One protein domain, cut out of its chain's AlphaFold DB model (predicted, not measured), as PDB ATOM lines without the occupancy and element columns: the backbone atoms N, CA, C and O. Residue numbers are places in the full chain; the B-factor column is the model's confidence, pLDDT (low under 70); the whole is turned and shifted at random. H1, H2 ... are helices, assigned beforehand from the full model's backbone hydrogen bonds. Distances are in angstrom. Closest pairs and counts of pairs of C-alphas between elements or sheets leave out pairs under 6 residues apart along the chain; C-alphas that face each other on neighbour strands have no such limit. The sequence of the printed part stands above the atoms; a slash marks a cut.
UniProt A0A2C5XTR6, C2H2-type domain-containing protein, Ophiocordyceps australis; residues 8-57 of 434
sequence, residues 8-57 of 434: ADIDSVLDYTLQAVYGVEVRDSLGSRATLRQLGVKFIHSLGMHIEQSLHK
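Overview. This is residues 8 to 57 of the 434 residues of the protein "C2H2-type domain-containing protein" of Ophiocordyceps australis (UniProt A0A2C5XTR6). A short helix, H1, stands about perpendicular to a long helix, H2, packing by residues 10 to 14 on residues 36 to 41; the link swings out from the far end of H1 and folds back to the beginning of H2. The rest of H2, residues 45 to 57, sticks out from this small body as a straight arm that makes the length. The printed part has 50 residues, with two named helices, H1 then H2, and no named strand: all helix. It is loose, with a radius of gyration of the C-alphas of 12.9 A, and spans 42 by 20 by 16 A.

Along the chain. H1, residues 8 to 22, begins at C-alpha 8 (28.613, -16.833, -42.503) and is 20.5 A long. H2, residues 33 to 57, is 36.2 A long and ends at C-alpha 57 (15.581, 11.241, -46.492).

Arrangement. H1 and H2 touch, with the closest C-alphas, those of Ile 10 and Gly 40, 5.8 A apart. Their lines are about perpendicular, at 81 degrees. In both helices every O i to N i+4 pair is within hydrogen-bond range.

Size, cuts and confidence. The C-alphas farthest apart, of Asp 28 and Lys 57, are 42.2 A apart. The printed part has no cut, and the 10-residue link is short. Residues 25 to 32 and 56 to 57 have pLDDT under 70.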
ATOM      1  N   ALA A   8      28.186 -16.872 -43.901       75.75
ATOM      2  CA  ALA A   8      28.613 -16.833 -42.503       75.75
ATOM      3  C   ALA A   8      27.892 -15.740 -41.684       75.75
ATOM      4  O   ALA A   8      27.451 -16.014 -40.565       75.75
ATOM      5  N   ASP A   9      27.698 -14.538 -42.242       80.69
ATOM      6  CA  ASP A   9      26.952 -13.451 -41.587       80.69
ATOM      7  C   ASP A   9      25.482 -13.845 -41.387       80.69
ATOM      8  O   ASP A   9      24.910 -13.664 -40.312       80.69
ATOM      9  N   ILE A  10      24.876 -14.439 -42.422       82.50
ATOM     10  CA  ILE A  10      23.489 -14.921 -42.398       82.50
ATOM     11  C   ILE A  10      23.305 -16.014 -41.340       82.50
ATOM     12  O   ILE A  10      22.350 -15.942 -40.567       82.50
ATOM     13  N   ASP A  11      24.205 -17.002 -41.273       82.25
ATOM     14  CA  ASP A  11      24.153 -18.040 -40.236       82.25
ATOM     15  C   ASP A  11      24.320 -17.424 -38.837       82.25
ATOM     16  O   ASP A  11      23.579 -17.798 -37.934       82.25
ATOM     17  N   SER A  12      25.200 -16.430 -38.668       82.38
ATOM     18  CA  SER A  12      25.436 -15.753 -37.380       82.38
ATOM     19  C   SER A  12      24.225 -14.942 -36.897       82.38
ATOM     20  O   SER A  12      23.872 -14.986 -35.718       82.38
ATOM     21  N   VAL A  13      23.543 -14.228 -37.802       82.44
ATOM     22  CA  VAL A  13      22.297 -13.502 -37.492       82.44
ATOM     23  C   VAL A  13      21.164 -14.471 -37.148       82.44
ATOM     24  O   VAL A  13      20.388 -14.203 -36.227       82.44
ATOM     25  N   LEU A  14      21.059 -15.600 -37.854       83.00
ATOM     26  CA  LEU A  14      20.060 -16.633 -37.565       83.00
ATOM     27  C   LEU A  14      20.313 -17.311 -36.216       83.00
ATOM     28  O   LEU A  14      19.364 -17.478 -35.456       83.00
ATOM     29  N   ASP A  15      21.562 -17.646 -35.899       81.94
ATOM     30  CA  ASP A  15      21.946 -18.297 -34.643       81.94
ATOM     31  C   ASP A  15      21.683 -17.387 -33.437       81.94
ATOM     32  O   ASP A  15      20.961 -17.774 -32.519       81.94
ATOM     33  N   TYR A  16      22.104 -16.118 -33.509       83.00
ATOM     34  CA  TYR A  16      21.750 -15.114 -32.501       83.00
ATOM     35  C   TYR A  16      20.228 -14.959 -32.335       83.00
ATOM     36  O   TYR A  16      19.732 -14.878 -31.212       83.00
ATOM     37  N   THR A  17      19.468 -14.942 -33.436       81.31
ATOM     38  CA  THR A  17      18.005 -14.767 -33.396       81.31
ATOM     39  C   THR A  17      17.296 -15.982 -32.794       81.31
ATOM     40  O   THR A  17      16.402 -15.819 -31.964       81.31
ATOM     41  N   LEU A  18      17.685 -17.201 -33.178       81.38
ATOM     42  CA  LEU A  18      17.092 -18.426 -32.637       81.38
ATOM     43  C   LEU A  18      17.473 -18.627 -31.167       81.38
ATOM     44  O   LEU A  18      16.603 -18.962 -30.363       81.38
ATOM     45  N   GLN A  19      18.708 -18.308 -30.778       80.94
ATOM     46  CA  GLN A  19      19.131 -18.362 -29.383       80.94
ATOM     47  C   GLN A  19      18.428 -17.302 -28.519       80.94
ATOM     48  O   GLN A  19      17.991 -17.612 -27.413       80.94
ATOM     49  N   ALA A  20      18.256 -16.071 -29.014       78.31
ATOM     50  CA  ALA A  20      17.619 -14.989 -28.259       78.31
ATOM     51  C   ALA A  20      16.088 -15.119 -28.132       78.31
ATOM     52  O   ALA A  20      15.519 -14.603 -27.170       78.31
ATOM     53  N   VAL A  21      15.415 -15.775 -29.089       78.94
ATOM     54  CA  VAL A  21      13.942 -15.908 -29.107       78.94
ATOM     55  C   VAL A  21      13.463 -17.286 -28.637       78.94
ATOM     56  O   VAL A  21      12.416 -17.370 -27.999       78.94
ATOM     57  N   TYR A  22      14.214 -18.355 -28.922       78.44
ATOM     58  CA  TYR A  22      13.806 -19.743 -28.656       78.44
ATOM     59  C   TYR A  22      14.809 -20.553 -27.817       78.44
ATOM     60  O   TYR A  22      14.440 -21.616 -27.323       78.44
ATOM     61  N   GLY A  23      16.046 -20.075 -27.632       76.94
ATOM     62  CA  GLY A  23      17.089 -20.787 -26.880       76.94
ATOM     63  C   GLY A  23      17.651 -22.023 -27.593       76.94
ATOM     64  O   GLY A  23      17.966 -23.005 -26.925       76.94
ATOM     65  N   VAL A  24      17.717 -21.997 -28.932       74.19
ATOM     66  CA  VAL A  24      18.169 -23.118 -29.775       74.19
ATOM     67  C   VAL A  24      19.220 -22.648 -30.789       74.19
ATOM     68  O   VAL A  24      18.986 -21.670 -31.500       74.19
ATOM     69  N   GLU A  25      20.330 -23.382 -30.916       67.94
ATOM     70  CA  GLU A  25      21.358 -23.154 -31.945       67.94
ATOM     71  C   GLU A  25      20.902 -23.656 -33.334       67.94
ATOM     72  O   GLU A  25      20.258 -24.699 -33.479       67.94
ATOM     73  N   VAL A  26      21.326 -22.980 -34.409       62.44
ATOM     74  CA  VAL A  26      21.087 -23.388 -35.814       62.44
ATOM     75  C   VAL A  26      21.588 -24.812 -36.084       62.44
ATOM     76  O   VAL A  26      21.058 -25.506 -36.960       62.44
ATOM     77  N   ARG A  27      22.605 -25.256 -35.340       60.69
ATOM     78  CA  ARG A  27      23.301 -26.540 -35.504       60.69
ATOM     79  C   ARG A  27      22.382 -27.750 -35.327       60.69
ATOM     80  O   ARG A  27      22.523 -28.702 -36.093       60.69
ATOM     81  N   ASP A  28      21.409 -27.669 -34.423       59.25
ATOM     82  CA  ASP A  28      20.472 -28.762 -34.131       59.25
ATOM     83  C   ASP A  28      19.344 -28.865 -35.177       59.25
ATOM     84  O   ASP A  28      18.715 -29.909 -35.354       59.25
ATOM     85  N   SER A  29      19.112 -27.798 -35.950       58.94
ATOM     86  CA  SER A  29      17.994 -27.660 -36.899       58.94
ATOM     87  C   SER A  29      18.256 -28.262 -38.296       58.94
ATOM     88  O   SER A  29      17.847 -27.707 -39.320       58.94
ATOM     89  N   LEU A  30      18.945 -29.411 -38.358       53.44
ATOM     90  CA  LEU A  30      19.570 -29.979 -39.570       53.44
ATOM     91  C   LEU A  30      18.691 -29.992 -40.840       53.44
ATOM     92  O   LEU A  30      19.212 -29.755 -41.929       53.44
ATOM     93  N   GLY A  31      17.376 -30.206 -40.724       61.31
ATOM     94  CA  GLY A  31      16.453 -30.241 -41.869       61.31
ATOM     95  C   GLY A  31      16.011 -28.881 -42.440       61.31
ATOM     96  O   GLY A  31      15.533 -28.837 -43.570       61.31
ATOM     97  N   SER A  32      16.150 -27.768 -41.705       67.25
ATOM     98  CA  SER A  32      15.528 -26.472 -42.066       67.25
ATOM     99  C   SER A  32      16.517 -25.393 -42.537       67.25
ATOM    100  O   SER A  32      16.119 -24.336 -43.036       67.25
ATOM    101  N   ARG A  33      17.830 -25.644 -42.418       71.81
ATOM    102  CA  ARG A  33      18.884 -24.622 -42.596       71.81
ATOM    103  C   ARG A  33      18.814 -23.866 -43.930       71.81
ATOM    104  O   ARG A  33      19.029 -22.660 -43.937       71.81
ATOM    105  N   ALA A  34      18.477 -24.520 -45.044       76.31
ATOM    106  CA  ALA A  34      18.344 -23.846 -46.344       76.31
ATOM    107  C   ALA A  34      17.196 -22.813 -46.368       76.31
ATOM    108  O   ALA A  34      17.371 -21.696 -46.857       76.31
ATOM    109  N   THR A  35      16.044 -23.158 -45.788       79.06
ATOM    110  CA  THR A  35      14.871 -22.275 -45.685       79.06
ATOM    111  C   THR A  35      15.144 -21.105 -44.745       79.06
ATOM    112  O   THR A  35      14.871 -19.956 -45.095       79.06
ATOM    113  N   LEU A  36      15.754 -21.377 -43.586       77.62
ATOM    114  CA  LEU A  36      16.165 -20.352 -42.620       77.62
ATOM    115  C   LEU A  36      17.149 -19.352 -43.246       77.62
ATOM    116  O   LEU A  36      16.934 -18.145 -43.156       77.62
ATOM    117  N   ARG A  37      18.161 -19.833 -43.981       82.25
ATOM    118  CA  ARG A  37      19.096 -18.987 -44.745       82.25
ATOM    119  C   ARG A  37      18.384 -18.114 -45.776       82.25
ATOM    120  O   ARG A  37      18.664 -16.920 -45.849       82.25
ATOM    121  N   GLN A  38      17.422 -18.661 -46.525       83.00
ATOM    122  CA  GLN A  38      16.649 -17.872 -47.492       83.00
ATOM    123  C   GLN A  38      15.809 -16.770 -46.814       83.00
ATOM    124  O   GLN A  38      15.649 -15.686 -47.380       83.00
ATOM    125  N   LEU A  39      15.291 -17.017 -45.606       82.69
ATOM    126  CA  LEU A  39      14.605 -16.002 -44.799       82.69
ATOM    127  C   LEU A  39      15.582 -14.934 -44.278       82.69
ATOM    128  O   LEU A  39      15.283 -13.747 -44.394       82.69
ATOM    129  N   GLY A  40      16.768 -15.330 -43.801       84.50
ATOM    130  CA  GLY A  40      17.834 -14.413 -43.380       84.50
ATOM    131  C   GLY A  40      18.281 -13.464 -44.499       84.50
ATOM    132  O   GLY A  40      18.316 -12.252 -44.298       84.50
ATOM    133  N   VAL A  41      18.510 -13.984 -45.712       85.88
ATOM    134  CA  VAL A  41      18.812 -13.172 -46.912       85.88
ATOM    135  C   VAL A  41      17.710 -12.142 -47.184       85.88
ATOM    136  O   VAL A  41      17.998 -10.959 -47.375       85.88
ATOM    137  N   LYS A  42      16.437 -12.567 -47.175       84.88
ATOM    138  CA  LYS A  42      15.281 -11.679 -47.401       84.88
ATOM    139  C   LYS A  42      15.175 -10.590 -46.326       84.88
ATOM    140  O   LYS A  42      14.898  -9.439 -46.659       84.88
ATOM    141  N   PHE A  43      15.420 -10.935 -45.062       85.19
ATOM    142  CA  PHE A  43      15.412  -9.990 -43.945       85.19
ATOM    143  C   PHE A  43      16.516  -8.934 -44.082       85.19
ATOM    144  O   PHE A  43      16.211  -7.741 -44.088       85.19
ATOM    145  N   ILE A  44      17.771  -9.354 -44.273       85.44
ATOM    146  CA  ILE A  44      18.922  -8.443 -44.390       85.44
ATOM    147  C   ILE A  44      18.760  -7.513 -45.603       85.44
ATOM    148  O   ILE A  44      18.992  -6.310 -45.488       85.44
ATOM    149  N   HIS A  45      18.271  -8.023 -46.739       83.81
ATOM    150  CA  HIS A  45      17.984  -7.195 -47.915       83.81
ATOM    151  C   HIS A  45      16.859  -6.172 -47.655       83.81
ATOM    152  O   HIS A  45      16.975  -5.010 -48.044       83.81
ATOM    153  N   SER A  46      15.768  -6.569 -46.991       84.88
ATOM    154  CA  SER A  46      14.657  -5.661 -46.653       84.88
ATOM    155  C   SER A  46      15.081  -4.554 -45.676       84.88
ATOM    156  O   SER A  46      14.697  -3.391 -45.834       84.88
ATOM    157  N   LEU A  47      15.930  -4.908 -44.704       85.06
ATOM    158  CA  LEU A  47      16.523  -3.987 -43.739       85.06
ATOM    159  C   LEU A  47      17.480  -2.996 -44.419       85.06
ATOM    160  O   LEU A  47      17.362  -1.792 -44.196       85.06
ATOM    161  N   GLY A  48      18.362  -3.475 -45.305       85.06
ATOM    162  CA  GLY A  48      19.260  -2.628 -46.097       85.06
ATOM    163  C   GLY A  48      18.504  -1.583 -46.924       85.06
ATOM    164  O   GLY A  48      18.802  -0.394 -46.827       85.06
ATOM    165  N   MET A  49      17.446  -1.999 -47.633       83.81
ATOM    166  CA  MET A  49      16.570  -1.085 -48.382       83.81
ATOM    167  C   MET A  49      15.944   0.006 -47.493       83.81
ATOM    168  O   MET A  49      15.870   1.164 -47.904       83.81
ATOM    169  N   HIS A  50      15.511  -0.329 -46.272       84.75
ATOM    170  CA  HIS A  50      14.952   0.649 -45.328       84.75
ATOM    171  C   HIS A  50      16.007   1.610 -44.767       84.75
ATOM    172  O   HIS A  50      15.703   2.787 -44.553       84.75
ATOM    173  N   ILE A  51      17.240   1.143 -44.560       84.69
ATOM    174  CA  ILE A  51      18.362   1.973 -44.107       84.69
ATOM    175  C   ILE A  51      18.759   2.963 -45.211       84.69
ATOM    176  O   ILE A  51      18.809   4.163 -44.944       84.69
ATOM    177  N   GLU A  52      18.937   2.511 -46.458       81.25
ATOM    178  CA  GLU A  52      19.239   3.395 -47.597       81.25
ATOM    179  C   GLU A  52      18.123   4.440 -47.812       81.25
ATOM    180  O   GLU A  52      18.403   5.638 -47.889       81.25
ATOM    181  N   GLN A  53      16.846   4.034 -47.804       78.62
ATOM    182  CA  GLN A  53      15.711   4.967 -47.922       78.62
ATOM    183  C   GLN A  53      15.625   5.983 -46.772       78.62
ATOM    184  O   GLN A  53      15.183   7.116 -46.982       78.62
ATOM    185  N   SER A  54      16.042   5.603 -45.561       75.06
ATOM    186  CA  SER A  54      16.092   6.506 -44.404       75.06
ATOM    187  C   SER A  54      17.243   7.511 -44.515       75.06
ATOM    188  O   SER A  54      17.041   8.701 -44.276       75.06
ATOM    189  N   LEU A  55      18.424   7.064 -44.953       72.94
ATOM    190  CA  LEU A  55      19.596   7.919 -45.165       72.94
ATOM    191  C   LEU A  55      19.370   8.939 -46.292       72.94
ATOM    192  O   LEU A  55      19.683  10.119 -46.128       72.94
ATOM    193  N   HIS A  56      18.743   8.532 -47.401       69.31
ATOM    194  CA  HIS A  56      18.383   9.457 -48.482       69.31
ATOM    195  C   HIS A  56      17.387  10.542 -48.037       69.31
ATOM    196  O   HIS A  56      17.484  11.679 -48.497       69.31
ATOM    197  N   LYS A  57      16.477  10.238 -47.099       67.94
ATOM    198  CA  LYS A  57      15.581  11.241 -46.492       67.94
ATOM    199  C   LYS A  57      16.286  12.169 -45.496       67.94
ATOM    200  O   LYS A  57      15.815  13.285 -45.307       67.94
TER     201      LYS A  57